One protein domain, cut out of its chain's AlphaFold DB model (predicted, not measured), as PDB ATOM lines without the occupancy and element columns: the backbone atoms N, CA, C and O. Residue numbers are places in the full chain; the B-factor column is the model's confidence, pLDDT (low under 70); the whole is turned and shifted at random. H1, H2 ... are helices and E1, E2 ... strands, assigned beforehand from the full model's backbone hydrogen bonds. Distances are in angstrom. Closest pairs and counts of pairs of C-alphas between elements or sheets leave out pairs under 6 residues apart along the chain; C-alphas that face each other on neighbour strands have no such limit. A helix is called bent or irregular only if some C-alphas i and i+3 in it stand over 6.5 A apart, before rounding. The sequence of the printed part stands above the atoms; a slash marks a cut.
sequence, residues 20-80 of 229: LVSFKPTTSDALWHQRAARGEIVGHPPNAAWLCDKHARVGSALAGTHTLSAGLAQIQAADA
ATOM      1  N   LEU A  20      41.137 -26.250  42.363       91.44
ATOM      2  CA  LEU A  20      39.772 -25.754  42.385       91.44
ATOM      3  C   LEU A  20      39.635 -24.661  43.450       91.44
ATOM      4  O   LEU A  20      39.801 -24.926  44.640       91.44
ATOM      5  N   VAL A  21      39.283 -23.450  43.030       92.69
ATOM      6  CA  VAL A  21      39.029 -22.313  43.923       92.69
ATOM      7  C   VAL A  21      37.532 -22.038  43.968       92.69
ATOM      8  O   VAL A  21      36.898 -21.859  42.930       92.69
ATOM      9  N   SER A  22      36.961 -22.008  45.174       93.88
ATOM     10  CA  SER A  22      35.542 -21.705  45.403       93.88
ATOM     11  C   SER A  22      35.368 -20.240  45.787       93.88
ATOM     12  O   SER A  22      35.840 -19.816  46.837       93.88
ATOM     13  N   PHE A  23      34.680 -19.481  44.943       93.50
ATOM     14  CA  PHE A  23      34.373 -18.070  45.147       93.50
ATOM     15  C   PHE A  23      33.110 -17.882  45.984       93.50
ATOM     16  O   PHE A  23      32.361 -18.831  46.243       93.50
ATOM     17  N   LYS A  24      32.843 -16.637  46.389       91.94
ATOM     18  CA  LYS A  24      31.656 -16.287  47.160       91.94
ATOM     19  C   LYS A  24      30.398 -16.722  46.396       91.94
ATOM     20  O   LYS A  24      30.197 -16.277  45.262       91.94
ATOM     21  N   PRO A  25      29.542 -17.563  46.999       87.94
ATOM     22  CA  PRO A  25      28.314 -17.987  46.356       87.94
ATOM     23  C   PRO A  25      27.354 -16.804  46.195       87.94
ATOM     24  O   PRO A  25      27.251 -15.916  47.046       87.94
ATOM     25  N   THR A  26      26.635 -16.818  45.087       86.12
ATOM     26  CA  THR A  26      25.485 -15.970  44.789       86.12
ATOM     27  C   THR A  26      24.201 -16.597  45.330       86.12
ATOM     28  O   THR A  26      24.150 -17.782  45.667       86.12
ATOM     29  N   THR A  27      23.115 -15.823  45.366       83.00
ATOM     30  CA  THR A  27      21.789 -16.342  45.741       83.00
ATOM     31  C   THR A  27      21.331 -17.469  44.806       83.00
ATOM     32  O   THR A  27      20.679 -18.408  45.258       83.00
ATOM     33  N   SER A  28      21.721 -17.428  43.528       77.62
ATOM     34  CA  SER A  28      21.449 -18.488  42.549       77.62
ATOM     35  C   SER A  28      22.222 -19.787  42.805       77.62
ATOM     36  O   SER A  28      21.753 -20.849  42.402       77.62
ATOM     37  N   ASP A  29      23.345 -19.743  43.528       85.81
ATOM     38  CA  ASP A  29      24.151 -20.936  43.832       85.81
ATOM     39  C   ASP A  29      23.560 -21.764  44.981       85.81
ATOM     40  O   ASP A  29      23.877 -22.946  45.137       85.81
ATOM     41  N   ALA A  30      22.663 -21.170  45.777       85.19
ATOM     42  CA  ALA A  30      22.078 -21.802  46.956       85.19
ATOM     43  C   ALA A  30      21.351 -23.114  46.625       85.19
ATOM     44  O   ALA A  30      21.491 -24.097  47.351       85.19
ATOM     45  N   LEU A  31      20.617 -23.158  45.507       85.81
ATOM     46  CA  LEU A  31      19.892 -24.357  45.080       85.81
ATOM     47  C   LEU A  31      20.839 -25.501  44.708       85.81
ATOM     48  O   LEU A  31      20.551 -26.656  45.014       85.81
ATOM     49  N   TRP A  32      21.972 -25.195  44.073       89.69
ATOM     50  CA  TRP A  32      22.976 -26.204  43.758       89.69
ATOM     51  C   TRP A  32      23.567 -26.779  45.049       89.69
ATOM     52  O   TRP A  32      23.535 -27.990  45.251       89.69
ATOM     53  N   HIS A  33      23.999 -25.918  45.978       88.12
ATOM     54  CA  HIS A  33      24.591 -26.347  47.253       88.12
ATOM     55  C   HIS A  33      23.622 -27.155  48.120       88.12
ATOM     56  O   HIS A  33      24.012 -28.169  48.692       88.12
ATOM     57  N   GLN A  34      22.342 -26.774  48.168       90.12
ATOM     58  CA  GLN A  34      21.313 -27.541  48.878       90.12
ATOM     59  C   GLN A  34      21.126 -28.943  48.288       90.12
ATOM     60  O   GLN A  34      21.061 -29.925  49.025       90.12
ATOM     61  N   ARG A  35      21.064 -29.057  46.956       87.38
ATOM     62  CA  ARG A  35      20.933 -30.351  46.269       87.38
ATOM     63  C   ARG A  35      22.184 -31.212  46.442       87.38
ATOM     64  O   ARG A  35      22.062 -32.412  46.677       87.38
ATOM     65  N   ALA A  36      23.371 -30.606  46.384       89.31
ATOM     66  CA  ALA A  36      24.645 -31.293  46.591       89.31
ATOM     67  C   ALA A  36      24.769 -31.827  48.026       89.31
ATOM     68  O   ALA A  36      25.142 -32.980  48.223       89.31
ATOM     69  N   ALA A  37      24.359 -31.041  49.030       89.50
ATOM     70  CA  ALA A  37      24.346 -31.461  50.433       89.50
ATOM     71  C   ALA A  37      23.401 -32.649  50.702       89.50
ATOM     72  O   ALA A  37      23.650 -33.442  51.607       89.50
ATOM     73  N   ARG A  38      22.337 -32.797  49.902       92.69
ATOM     74  CA  ARG A  38      21.419 -33.950  49.937       92.69
ATOM     75  C   ARG A  38      21.894 -35.145  49.099       92.69
ATOM     76  O   ARG A  38      21.196 -36.150  49.039       92.69
ATOM     77  N   GLY A  39      23.049 -35.040  48.438       90.12
ATOM     78  CA  GLY A  39      23.581 -36.082  47.555       90.12
ATOM     79  C   GLY A  39      22.817 -36.247  46.236       90.12
ATOM     80  O   GLY A  39      23.011 -37.238  45.540       90.12
ATOM     81  N   GLU A  40      21.950 -35.299  45.875       91.25
ATOM     82  CA  GLU A  40      21.121 -35.373  44.660       91.25
ATOM     83  C   GLU A  40      21.894 -35.006  43.392       91.25
ATOM     84  O   GLU A  40      21.464 -35.322  42.282       91.25
ATOM     85  N   ILE A  41      23.005 -34.284  43.547       84.00
ATOM     86  CA  ILE A  41      23.879 -33.879  42.452       84.00
ATOM     87  C   ILE A  41      25.339 -34.078  42.848       84.00
ATOM     88  O   ILE A  41      25.729 -33.866  43.994       84.00
ATOM     89  N   VAL A  42      26.145 -34.456  41.862       78.06
ATOM     90  CA  VAL A  42      27.602 -34.559  41.947       78.06
ATOM     91  C   VAL A  42      28.197 -33.745  40.808       78.06
ATOM     92  O   VAL A  42      27.680 -33.772  39.690       78.06
ATOM     93  N   GLY A  43      29.266 -33.001  41.077       78.88
ATOM     94  CA  GLY A  43      29.940 -32.224  40.046       78.88
ATOM     95  C   GLY A  43      30.564 -30.936  40.554       78.88
ATOM     96  O   GLY A  43      30.745 -30.729  41.752       78.88
ATOM     97  N   HIS A  44      30.901 -30.087  39.591       81.62
ATOM     98  CA  HIS A  44      31.575 -28.814  39.799       81.62
ATOM     99  C   HIS A  44      30.596 -27.759  40.342       81.62
ATOM    100  O   HIS A  44      29.579 -27.511  39.685       81.62
ATOM    101  N   PRO A  45      30.863 -27.144  41.511       87.31
ATOM    102  CA  PRO A  45      30.025 -26.069  42.027       87.31
ATOM    103  C   PRO A  45      29.966 -24.884  41.053       87.31
ATOM    104  O   PRO A  45      30.995 -24.516  40.484       87.31
ATOM    105  N   PRO A  46      28.804 -24.227  40.890       88.06
ATOM    106  CA  PRO A  46      28.645 -23.099  39.969       88.06
ATOM    107  C   PRO A  46      29.479 -21.874  40.369       88.06
ATOM    108  O   PRO A  46      29.761 -21.023  39.537       88.06
ATOM    109  N   ASN A  47      29.898 -21.799  41.633       91.38
ATOM    110  CA  ASN A  47      30.750 -20.749  42.177       91.38
ATOM    111  C   ASN A  47      32.234 -21.143  42.256       91.38
ATOM    112  O   ASN A  47      32.991 -20.466  42.947       91.38
ATOM    113  N   ALA A  48      32.661 -22.230  41.616       92.19
ATOM    114  CA  ALA A  48      34.055 -22.662  41.633       92.19
ATOM    115  C   ALA A  48      34.699 -22.575  40.244       92.19
ATOM    116  O   ALA A  48      34.009 -22.640  39.228       92.19
ATOM    117  N   ALA A  49      36.022 -22.444  40.197       92.69
ATOM    118  CA  ALA A  49      36.811 -22.490  38.966       92.69
ATOM    119  C   ALA A  49      38.120 -23.242  39.171       92.69
ATOM    120  O   ALA A  49      38.726 -23.180  40.244       92.69
ATOM    121  N   TRP A  50      38.562 -23.939  38.131       93.75
ATOM    122  CA  TRP A  50      39.888 -24.542  38.095       93.75
ATOM    123  C   TRP A  50      40.902 -23.484  37.689       93.75
ATOM    124  O   TRP A  50      40.738 -22.829  36.665       93.75
ATOM    125  N   LEU A  51      41.957 -23.306  38.484       93.06
ATOM    126  CA  LEU A  51      42.989 -22.300  38.243       93.06
ATOM    127  C   LEU A  51      44.378 -22.946  38.296       93.06
ATOM    128  O   LEU A  51      44.649 -23.766  39.169       93.06
ATOM    129  N   CYS A  52      45.274 -22.571  37.378       92.81
ATOM    130  CA  CYS A  52      46.688 -22.963  37.462       92.81
ATOM    131  C   CYS A  52      47.380 -22.252  38.636       92.81
ATOM    132  O   CYS A  52      46.847 -21.273  39.150       92.81
ATOM    133  N   ASP A  53      48.576 -22.693  39.042       91.81
ATOM    134  CA  ASP A  53      49.316 -22.115  40.184       91.81
ATOM    135  C   ASP A  53      49.378 -20.574  40.150       91.81
ATOM    136  O   ASP A  53      49.068 -19.903  41.137       91.81
ATOM    137  N   LYS A  54      49.661 -19.994  38.974       89.62
ATOM    138  CA  LYS A  54      49.686 -18.537  38.775       89.62
ATOM    139  C   LYS A  54      48.373 -17.871  39.201       89.62
ATOM    140  O   LYS A  54      48.380 -16.898  39.953       89.62
ATOM    141  N   HIS A  55      47.245 -18.382  38.712       93.75
ATOM    142  CA  HIS A  55      45.929 -17.780  38.934       93.75
ATOM    143  C   HIS A  55      45.294 -18.202  40.254       93.75
ATOM    144  O   HIS A  55      44.535 -17.426  40.826       93.75
ATOM    145  N   ALA A  56      45.629 -19.380  40.777       91.69
ATOM    146  CA  ALA A  56      45.090 -19.909  42.024       91.69
ATOM    147  C   ALA A  56      45.454 -19.025  43.224       91.69
ATOM    148  O   ALA A  56      44.613 -18.808  44.100       91.69
ATOM    149  N   ARG A  57      46.661 -18.440  43.246       87.81
ATOM    150  CA  ARG A  57      47.090 -17.515  44.313       87.81
ATOM    151  C   ARG A  57      46.242 -16.244  44.346       87.81
ATOM    152  O   ARG A  57      45.776 -15.844  45.410       87.81
ATOM    153  N   VAL A  58      46.004 -15.643  43.180       89.94
ATOM    154  CA  VAL A  58      45.167 -14.439  43.051       89.94
ATOM    155  C   VAL A  58      43.705 -14.779  43.335       89.94
ATOM    156  O   VAL A  58      43.057 -14.107  44.135       89.94
ATOM    157  N   GLY A  59      43.195 -15.867  42.754       90.69
ATOM    158  CA  GLY A  59      41.829 -16.332  42.978       90.69
ATOM    159  C   GLY A  59      41.534 -16.618  44.447       90.69
ATOM    160  O   GLY A  59      40.488 -16.208  44.938       90.69
ATOM    161  N   SER A  60      42.473 -17.217  45.181       89.94
ATOM    162  CA  SER A  60      42.316 -17.471  46.621       89.94
ATOM    163  C   SER A  60      42.182 -16.182  47.437       89.94
ATOM    164  O   SER A  60      41.394 -16.137  48.378       89.94
ATOM    165  N   ALA A  61      42.892 -15.113  47.059       89.56
ATOM    166  CA  ALA A  61      42.765 -13.813  47.721       89.56
ATOM    167  C   ALA A  61      41.401 -13.144  47.458       89.56
ATOM    168  O   ALA A  61      40.898 -12.401  48.300       89.56
ATOM    169  N   LEU A  62      40.787 -13.422  46.303       90.19
ATOM    170  CA  LEU A  62      39.498 -12.855  45.894       90.19
ATOM    171  C   LEU A  62      38.295 -13.703  46.326       90.19
ATOM    172  O   LEU A  62      37.188 -13.178  46.442       90.19
ATOM    173  N   ALA A  63      38.502 -14.993  46.590       88.88
ATOM    174  CA  ALA A  63      37.454 -15.980  46.834       88.88
ATOM    175  C   ALA A  63      36.471 -15.590  47.951       88.88
ATOM    176  O   ALA A  63      35.272 -15.834  47.832       88.88
ATOM    177  N   GLY A  64      36.954 -14.947  49.019       85.69
ATOM    178  CA  GLY A  64      36.110 -14.523  50.144       85.69
ATOM    179  C   GLY A  64      35.271 -13.266  49.882       85.69
ATOM    180  O   GLY A  64      34.294 -13.015  50.588       85.69
ATOM    181  N   THR A  65      35.633 -12.463  48.881       88.38
ATOM    182  CA  THR A  65      35.057 -11.127  48.649       88.38
ATOM    183  C   THR A  65      34.296 -11.022  47.330       88.38
ATOM    184  O   THR A  65      33.347 -10.243  47.248       88.38
ATOM    185  N   HIS A  66      34.640 -11.841  46.334       91.00
ATOM    186  CA  HIS A  66      34.108 -11.765  44.974       91.00
ATOM    187  C   HIS A  66      33.325 -13.020  44.592       91.00
ATOM    188  O   HIS A  66      33.641 -14.129  45.027       91.00
ATOM    189  N   THR A  67      32.308 -12.838  43.747       91.81
ATOM    190  CA  THR A  67      31.642 -13.940  43.040       91.81
ATOM    191  C   THR A  67      32.581 -14.537  41.993       91.81
ATOM    192  O   THR A  67      33.567 -13.903  41.620       91.81
ATOM    193  N   LEU A  68      32.268 -15.731  41.479       87.62
ATOM    194  CA  LEU A  68      33.093 -16.387  40.458       87.62
ATOM    195  C   LEU A  68      33.350 -15.479  39.244       87.62
ATOM    196  O   LEU A  68      34.496 -15.272  38.859       87.62
ATOM    197  N   SER A  69      32.295 -14.890  38.677       88.56
ATOM    198  CA  SER A  69      32.408 -14.007  37.510       88.56
ATOM    199  C   SER A  69      33.270 -12.773  37.785       88.56
ATOM    200  O   SER A  69      34.141 -12.444  36.983       88.56
ATOM    201  N   ALA A  70      33.072 -12.115  38.931       86.38
ATOM    202  CA  ALA A  70      33.846 -10.937  39.315       86.38
ATOM    203  C   ALA A  70      35.316 -11.287  39.608       86.38
ATOM    204  O   ALA A  70      36.219 -10.562  39.199       86.38
ATOM    205  N   GLY A  71      35.557 -12.421  40.270       90.12
ATOM    206  CA  GLY A  71      36.894 -12.917  40.567       90.12
ATOM    207  C   GLY A  71      37.681 -13.255  39.303       90.12
ATOM    208  O   GLY A  71      38.805 -12.787  39.146       90.12
ATOM    209  N   LEU A  72      37.083 -14.000  38.365       89.56
ATOM    210  CA  LEU A  72      37.725 -14.319  37.085       89.56
ATOM    211  C   LEU A  72      38.018 -13.061  36.259       89.56
ATOM    212  O   LEU A  72      39.119 -12.943  35.727       89.56
ATOM    213  N   ALA A  73      37.090 -12.101  36.212       84.75
ATOM    214  CA  ALA A  73      37.301 -10.832  35.515       84.75
ATOM    215  C   ALA A  73      38.494 -10.049  36.092       84.75
ATOM    216  O   ALA A  73      39.304  -9.506  35.344       84.75
ATOM    217  N   GLN A  74      38.646 -10.026  37.417       84.25
ATOM    218  CA  GLN A  74      39.759  -9.332  38.064       84.25
ATOM    219  C   GLN A  74      41.102 -10.043  37.848       84.25
ATOM    220  O   GLN A  74      42.118  -9.379  37.640       84.25
ATOM    221  N   ILE A  75      41.114 -11.379  37.841       89.12
ATOM    222  CA  ILE A  75      42.309 -12.162  37.503       89.12
ATOM    223  C   ILE A  75      42.709 -11.914  36.043       89.12
ATOM    224  O   ILE A  75      43.881 -11.679  35.767       89.12
ATOM    225  N   GLN A  76      41.746 -11.907  35.116       86.06
ATOM    226  CA  GLN A  76      41.979 -11.600  33.701       86.06
ATOM    227  C   GLN A  76      42.505 -10.177  33.498       86.06
ATOM    228  O   GLN A  76      43.435  -9.982  32.725       86.06
ATOM    229  N   ALA A  77      41.959  -9.194  34.217       74.44
ATOM    230  CA  ALA A  77      42.433  -7.813  34.163       74.44
ATOM    231  C   ALA A  77      43.871  -7.663  34.687       74.44
ATOM    232  O   ALA A  77      44.639  -6.878  34.141       74.44
ATOM    233  N   ALA A  78      44.249  -8.426  35.718       77.19
ATOM    234  CA  ALA A  78      45.614  -8.444  36.243       77.19
ATOM    235  C   ALA A  78      46.612  -9.156  35.309       77.19
ATOM    236  O   ALA A  78      47.804  -8.852  35.343       77.19
ATOM    237  N   ASP A  79      46.132 -10.098  34.493       73.00
ATOM    238  CA  ASP A  79      46.936 -10.841  33.516       73.00
ATOM    239  C   ASP A  79      46.988 -10.197  32.131       73.00
ATOM    240  O   ASP A  79      47.837 -10.559  31.311       73.00
ATOM    241  N   ALA A  80      46.089  -9.250  31.869       57.91
ATOM    242  CA  ALA A  80      46.144  -8.444  30.673       57.91
ATOM    243  C   ALA A  80      47.463  -7.648  30.676       57.91
ATOM    244  O   ALA A  80      47.833  -7.071  31.706       57.91
TER     245      ALA A  80
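AT A GLANCE: This is residues 20 to 80 of the 229 residues of an uncharacterized protein of Actinobacteria bacterium HGW-Actinobacteria-4 (UniProt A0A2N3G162). Look for two short strands, E1 and E2, side by side in the middle of an elongated model, with H2 and H3 packed together at one end and H1 off by itself at the other. Residues 68 to 72 of H3 and residues 55 to 62 of H2 pack on the strand pair, while H1 lies within the wide loop that the chain makes between E1 and E2, with 4 residues before it and 10 after it. The printed part has 61 residues with three named helices and two named strands, in the order E1, H1, E2, H2, H3; the sheet's order is E1 - E2, antiparallel, and the class is mostly helix. It is only just compact, close to loose, with a radius of gyration of the C-alphas of 12.3 A and spans of 39 by 21 by 15 A.

HOW THE PARTS SIT: Begin with E1, residues 20 to 22, and its neighbour E2, residues 48 to 51; they are antiparallel, with 142 degrees between their directions. Look at N 21 and O 49, then at N 49 and O 21: each pair is within hydrogen-bond range at 2.9 A. Next find H2, residues 53 to 62: its closest C-alphas to E1 are those of Val 21 and Ser 60, 6.4 A apart. H3, residues 68 to 79, comes closest to E2 at the C-alphas of Ala 48 and Leu 68, 6.5 A apart. H2 and H3 touch, H3 with its residues 71 to 75 alone, and the closest C-alphas are those of Leu 62 and Gly 71, 5.9 A apart. They run opposite ways at a steep tilt of 54 degrees. H1, residues 27 to 37, is apart from H2 and from H3. In H3 each O i to N i+4 pair is within hydrogen-bond range; in H1 it is 5 of 7 and in H2 4 of 6.

IN THESE COORDINATES: Find C-alpha 20 at (39.772, -25.754, 42.385), where E1 begins; it spans 6.6 A to C-alpha 22. H1 starts at C-alpha 27, (21.789, -16.342, 45.741), and runs 16.0 A to C-alpha 37; it is only just irregular, with C-alphas 28 and 31 6.6 A apart. E2 covers 9.6 A and H2 14.7 A. H3 runs 16.4 A from Leu 68 to C-alpha 79 at (46.936, -10.841, 33.516).

THE WHOLE: The two C-alphas farthest apart are those of Arg 38 and Ala 80, 40.4 A. The printed part has no cut. The links E1 to H1, E2 to H2 and H2 to H3 are tight, and the link H1 to E2, of 10 residues, is short. The mean pLDDT of the printed part is 87.5, and residue 80 is under 70.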